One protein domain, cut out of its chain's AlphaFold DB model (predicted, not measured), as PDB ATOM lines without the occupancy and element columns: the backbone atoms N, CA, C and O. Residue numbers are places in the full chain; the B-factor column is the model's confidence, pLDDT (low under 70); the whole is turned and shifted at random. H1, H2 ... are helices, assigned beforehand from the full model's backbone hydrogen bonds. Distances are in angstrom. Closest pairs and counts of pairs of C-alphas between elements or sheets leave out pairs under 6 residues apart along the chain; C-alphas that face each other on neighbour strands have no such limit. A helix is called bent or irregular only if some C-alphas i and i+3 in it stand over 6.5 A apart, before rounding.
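What this domain is: This is residues 5 to 52 of the 68 residues of the protein "Fatty acid desaturase" of Paraburkholderia silvatlantica (UniProt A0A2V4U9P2). A short helix, H1, packs on H2 to make a small head, and an arm built on H3 reaches away from it; residues 34 to 41 and 43 to 52 stick out. The printed part has 48 residues with three named helices, in the order H1, H2, H3, and no named strand: all helix. It is only just loose, close to extended, with a radius of gyration of the C-alphas of 14.2 A and spans of 40 by 20 by 18 A.

Where its parts are: H1 is residues 5 to 9, 6.1 A long, from C-alpha 5 at (313.130, 493.541, 434.523). H2 is residues 15 to 28, 19.7 A, and irregular: C-alphas 24 and 27 are 7.6 A apart. H3 is residues 36 to 50, 20.7 A, ending with C-alpha 50 at (321.571, 489.424, 413.620).

How they stand to each other: H1 and H2 touch, the closest C-alphas being those of Glu 6 and Leu 18, 6.8 A apart. H3 is apart from both. Every O i to N i+4 pair is within hydrogen-bond range in H1, 6 of 10 in H2 and 9 of 11 in H3.

The domain as a whole: The farthest C-alphas, His 16 and Arg 52, are 42.0 A apart. The printed part has no cut, no link is long, and no printed residue is under 70 in pLDDT.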
ATOM      1  N   VAL A   5     311.821 494.148 434.278       91.31
ATOM      2  CA  VAL A   5     313.130 493.541 434.523       91.31
ATOM      3  C   VAL A   5     313.185 493.049 435.968       91.31
ATOM      4  O   VAL A   5     313.548 491.909 436.214       91.31
ATOM      5  N   GLU A   6     312.713 493.862 436.904       94.56
ATOM      6  CA  GLU A   6     312.630 493.577 438.331       94.56
ATOM      7  C   GLU A   6     311.739 492.362 438.607       94.56
ATOM      8  O   GLU A   6     312.129 491.478 439.366       94.56
ATOM      9  N   HIS A   7     310.590 492.266 437.930       95.62
ATOM     10  CA  HIS A   7     309.722 491.092 437.997       95.62
ATOM     11  C   HIS A   7     310.426 489.814 437.515       95.62
ATOM     12  O   HIS A   7     310.264 488.764 438.129       95.62
ATOM     13  N   HIS A   8     311.225 489.878 436.445       94.12
ATOM     14  CA  HIS A   8     311.957 488.709 435.947       94.12
ATOM     15  C   HIS A   8     313.229 488.384 436.739       94.12
ATOM     16  O   HIS A   8     313.629 487.222 436.773       94.12
ATOM     17  N   MET A   9     313.845 489.367 437.399       92.88
ATOM     18  CA  MET A   9     314.972 489.150 438.313       92.88
ATOM     19  C   MET A   9     314.512 488.536 439.642       92.88
ATOM     20  O   MET A   9     315.163 487.630 440.157       92.88
ATOM     21  N   PHE A  10     313.384 489.007 440.183       95.31
ATOM     22  CA  PHE A  10     312.859 488.612 441.493       95.31
ATOM     23  C   PHE A  10     311.369 488.220 441.407       95.31
ATOM     24  O   PHE A  10     310.512 488.904 441.973       95.31
ATOM     25  N   PRO A  11     311.026 487.104 440.733       95.75
ATOM     26  CA  PRO A  11     309.635 486.736 440.432       95.75
ATOM     27  C   PRO A  11     308.783 486.406 441.663       95.75
ATOM     28  O   PRO A  11     307.558 486.373 441.577       95.75
ATOM     29  N   THR A  12     309.412 486.163 442.813       97.56
ATOM     30  CA  THR A  12     308.732 485.898 444.087       97.56
ATOM     31  C   THR A  12     308.278 487.172 444.807       97.56
ATOM     32  O   THR A  12     307.498 487.085 445.755       97.56
ATOM     33  N   ILE A  13     308.736 488.353 444.377       96.75
ATOM     34  CA  ILE A  13     308.339 489.642 444.952       96.75
ATOM     35  C   ILE A  13     306.980 490.058 444.364       96.75
ATOM     36  O   ILE A  13     306.816 490.075 443.141       96.75
ATOM     37  N   PRO A  14     305.983 490.415 445.195       97.00
ATOM     38  CA  PRO A  14     304.659 490.765 444.695       97.00
ATOM     39  C   PRO A  14     304.672 492.089 443.916       97.00
ATOM     40  O   PRO A  14     305.401 493.019 444.256       97.00
ATOM     41  N   PHE A  15     303.792 492.215 442.913       95.25
ATOM     42  CA  PHE A  15     303.747 493.371 441.999       95.25
ATOM     43  C   PHE A  15     303.682 494.734 442.699       95.25
ATOM     44  O   PHE A  15     304.318 495.686 442.253       95.25
ATOM     45  N   HIS A  16     302.946 494.834 443.809       96.12
ATOM     46  CA  HIS A  16     302.812 496.086 444.559       96.12
ATOM     47  C   HIS A  16     304.112 496.519 445.264       96.12
ATOM     48  O   HIS A  16     304.245 497.690 445.601       96.12
ATOM     49  N   ALA A  17     305.063 495.602 445.477       97.69
ATOM     50  CA  ALA A  17     306.357 495.875 446.103       97.69
ATOM     51  C   ALA A  17     307.472 496.179 445.084       97.69
ATOM     52  O   ALA A  17     308.553 496.623 445.473       97.69
ATOM     53  N   LEU A  18     307.219 495.988 443.783       96.38
ATOM     54  CA  LEU A  18     308.201 496.260 442.731       96.38
ATOM     55  C   LEU A  18     308.698 497.718 442.677       96.38
ATOM     56  O   LEU A  18     309.881 497.896 442.401       96.38
ATOM     57  N   PRO A  19     307.893 498.758 442.982       96.38
ATOM     58  CA  PRO A  19     308.416 500.120 443.096       96.38
ATOM     59  C   PRO A  19     309.491 500.257 444.184       96.38
ATOM     60  O   PRO A  19     310.521 500.881 443.957       96.38
ATOM     61  N   SER A  20     309.292 499.630 445.348       97.38
ATOM     62  CA  SER A  20     310.286 499.643 446.428       97.38
ATOM     63  C   SER A  20     311.549 498.881 446.036       97.38
ATOM     64  O   SER A  20     312.652 499.325 446.332       97.38
ATOM     65  N   LEU A  21     311.395 497.752 445.338       96.25
ATOM     66  CA  LEU A  21     312.523 497.014 444.775       96.25
ATOM     67  C   LEU A  21     313.301 497.873 443.769       96.25
ATOM     68  O   LEU A  21     314.523 497.923 443.852       96.25
ATOM     69  N   HIS A  22     312.609 498.582 442.872       95.12
ATOM     70  CA  HIS A  22     313.230 499.469 441.888       95.12
ATOM     71  C   HIS A  22     314.134 500.506 442.553       95.12
ATOM     72  O   HIS A  22     315.270 500.681 442.133       95.12
ATOM     73  N   GLU A  23     313.684 501.146 443.633       95.75
ATOM     74  CA  GLU A  23     314.504 502.121 444.358       95.75
ATOM     75  C   GLU A  23     315.825 501.537 444.878       95.75
ATOM     76  O   GLU A  23     316.835 502.240 444.887       95.75
ATOM     77  N   VAL A  24     315.832 500.254 445.251       94.62
ATOM     78  CA  VAL A  24     317.024 499.540 445.726       94.62
ATOM     79  C   VAL A  24     317.966 499.187 444.575       94.62
ATOM     80  O   VAL A  24     319.172 499.362 444.711       94.62
ATOM     81  N   VAL A  25     317.435 498.702 443.447       91.62
ATOM     82  CA  VAL A  25     318.253 498.122 442.365       91.62
ATOM     83  C   VAL A  25     318.501 499.058 441.181       91.62
ATOM     84  O   VAL A  25     319.321 498.743 440.327       91.62
ATOM     85  N   LYS A  26     317.827 500.213 441.087       89.62
ATOM     86  CA  LYS A  26     317.879 501.095 439.901       89.62
ATOM     87  C   LYS A  26     319.285 501.559 439.523       89.62
ATOM     88  O   LYS A  26     319.528 501.835 438.352       89.62
ATOM     89  N   MET A  27     320.199 501.649 440.492       89.88
ATOM     90  CA  MET A  27     321.597 502.024 440.252       89.88
ATOM     91  C   MET A  27     322.404 500.906 439.587       89.88
ATOM     92  O   MET A  27     323.414 501.207 438.961       89.88
ATOM     93  N   ASP A  28     321.927 499.661 439.676       88.38
ATOM     94  CA  ASP A  28     322.535 498.458 439.100       88.38
ATOM     95  C   ASP A  28     321.888 498.051 437.758       88.38
ATOM     96  O   ASP A  28     322.248 497.042 437.146       88.38
ATOM     97  N   MET A  29     320.945 498.851 437.253       86.88
ATOM     98  CA  MET A  29     320.201 498.567 436.029       86.88
ATOM     99  C   MET A  29     320.615 499.475 434.864       86.88
ATOM    100  O   MET A  29     320.976 500.638 435.063       86.88
ATOM    101  N   PRO A  30     320.524 498.987 433.611       87.19
ATOM    102  CA  PRO A  30     320.691 499.847 432.451       87.19
ATOM    103  C   PRO A  30     319.583 500.915 432.409       87.19
ATOM    104  O   PRO A  30     318.464 500.665 432.868       87.19
ATOM    105  N   PRO A  31     319.836 502.073 431.770       87.75
ATOM    106  CA  PRO A  31     318.828 503.112 431.618       87.75
ATOM    107  C   PRO A  31     317.536 502.568 430.984       87.75
ATOM    108  O   PRO A  31     317.608 501.840 429.979       87.75
ATOM    109  N   PRO A  32     316.357 502.919 431.531       89.06
ATOM    110  CA  PRO A  32     315.086 502.478 430.987       89.06
ATOM    111  C   PRO A  32     314.791 503.174 429.657       89.06
ATOM    112  O   PRO A  32     315.171 504.321 429.413       89.06
ATOM    113  N   TYR A  33     314.043 502.489 428.795       91.00
ATOM    114  CA  TYR A  33     313.510 503.107 427.586       91.00
ATOM    115  C   TYR A  33     312.366 504.066 427.915       91.00
ATOM    116  O   TYR A  33     311.490 503.755 428.719       91.00
ATOM    117  N   ARG A  34     312.325 505.206 427.216       90.94
ATOM    118  CA  ARG A  34     311.293 506.245 427.397       90.94
ATOM    119  C   ARG A  34     309.903 505.840 426.895       90.94
ATOM    120  O   ARG A  34     308.920 506.477 427.249       90.94
ATOM    121  N   SER A  35     309.818 504.827 426.034       92.19
ATOM    122  CA  SER A  35     308.562 504.302 425.495       92.19
ATOM    123  C   SER A  35     308.769 502.922 424.872       92.19
ATOM    124  O   SER A  35     309.897 502.523 424.570       92.19
ATOM    125  N   SER A  36     307.674 502.205 424.612       92.19
ATOM    126  CA  SER A  36     307.717 500.952 423.847       92.19
ATOM    127  C   SER A  36     308.274 501.164 422.437       92.19
ATOM    128  O   SER A  36     309.019 500.326 421.943       92.19
ATOM    129  N   LEU A  37     307.971 502.305 421.804       95.94
ATOM    130  CA  LEU A  37     308.501 502.646 420.482       95.94
ATOM    131  C   LEU A  37     310.029 502.783 420.506       95.94
ATOM    132  O   LEU A  37     310.695 502.254 419.622       95.94
ATOM    133  N   ALA A  38     310.587 503.433 421.535       94.69
ATOM    134  CA  ALA A  38     312.036 503.541 421.704       94.69
ATOM    135  C   ALA A  38     312.702 502.165 421.879       94.69
ATOM    136  O   ALA A  38     313.775 501.938 421.330       94.69
ATOM    137  N   ALA A  39     312.050 501.231 422.582       93.06
ATOM    138  CA  ALA A  39     312.544 499.860 422.702       93.06
ATOM    139  C   ALA A  39     312.532 499.122 421.350       93.06
ATOM    140  O   ALA A  39     313.535 498.529 420.958       93.06
ATOM    141  N   TYR A  40     311.428 499.196 420.597       96.56
ATOM    142  CA  TYR A  40     311.337 498.566 419.274       96.56
ATOM    143  C   TYR A  40     312.306 499.168 418.250       96.56
ATOM    144  O   TYR A  40     312.801 498.437 417.390       96.56
ATOM    145  N   ALA A  41     312.624 500.460 418.365       96.44
ATOM    146  CA  ALA A  41     313.621 501.121 417.529       96.44
ATOM    147  C   ALA A  41     315.049 500.571 417.730       96.44
ATOM    148  O   ALA A  41     315.853 500.668 416.808       96.44
ATOM    149  N   GLU A  42     315.367 499.961 418.879       95.19
ATOM    150  CA  GLU A  42     316.627 499.230 419.102       95.19
ATOM    151  C   GLU A  42     316.499 497.750 418.694       95.19
ATOM    152  O   GLU A  42     317.363 497.219 417.992       95.19
ATOM    153  N   ILE A  43     315.395 497.091 419.073       96.06
ATOM    154  CA  ILE A  43     315.174 495.650 418.853       96.06
ATOM    155  C   ILE A  43     315.092 495.301 417.362       96.06
ATOM    156  O   ILE A  43     315.781 494.390 416.908       96.06
ATOM    157  N   ILE A  44     314.256 495.998 416.584       98.00
ATOM    158  CA  ILE A  44     313.979 495.611 415.190       98.00
ATOM    159  C   ILE A  44     315.248 495.691 414.324       98.00
ATOM    160  O   ILE A  44     315.577 494.693 413.677       98.00
ATOM    161  N   PRO A  45     316.018 496.800 414.319       97.50
ATOM    162  CA  PRO A  45     317.264 496.853 413.559       97.50
ATOM    163  C   PRO A  45     318.296 495.832 414.044       97.50
ATOM    164  O   PRO A  45     319.037 495.279 413.227       97.50
ATOM    165  N   ALA A  46     318.336 495.550 415.352       97.50
ATOM    166  CA  ALA A  46     319.243 494.554 415.897       97.50
ATOM    167  C   ALA A  46     318.940 493.150 415.367       97.50
ATOM    168  O   ALA A  46     319.857 492.482 414.893       97.50
ATOM    169  N   LEU A  47     317.667 492.751 415.343       97.56
ATOM    170  CA  LEU A  47     317.234 491.470 414.780       97.56
ATOM    171  C   LEU A  47     317.549 491.366 413.280       97.56
ATOM    172  O   LEU A  47     318.081 490.352 412.827       97.56
ATOM    173  N   VAL A  48     317.293 492.430 412.508       98.00
ATOM    174  CA  VAL A  48     317.630 492.478 411.071       98.00
ATOM    175  C   VAL A  48     319.132 492.286 410.848       98.00
ATOM    176  O   VAL A  48     319.538 491.575 409.928       98.00
ATOM    177  N   ARG A  49     319.978 492.885 411.695       97.81
ATOM    178  CA  ARG A  49     321.434 492.717 411.619       97.81
ATOM    179  C   ARG A  49     321.875 491.322 412.062       97.81
ATOM    180  O   ARG A  49     322.714 490.726 411.388       97.81
ATOM    181  N   GLN A  50     321.290 490.780 413.131       98.00
ATOM    182  CA  GLN A  50     321.571 489.424 413.620       98.00
ATOM    183  C   GLN A  50     321.267 488.348 412.578       98.00
ATOM    184  O   GLN A  50     322.018 487.382 412.479       98.00
ATOM    185  N   ALA A  51     320.249 488.552 411.734       97.62
ATOM    186  CA  ALA A  51     319.922 487.637 410.640       97.62
ATOM    187  C   ALA A  51     321.076 487.430 409.636       97.62
ATOM    188  O   ALA A  51     321.114 486.416 408.945       97.62
ATOM    189  N   ARG A  52     322.017 488.381 409.542       97.56
ATOM    190  CA  ARG A  52     323.205 488.299 408.671       97.56
ATOM    191  C   ARG A  52     324.516 488.172 409.447       97.56
ATOM    192  O   ARG A  52     325.503 487.699 408.898       97.56
TER     193      ARG A  52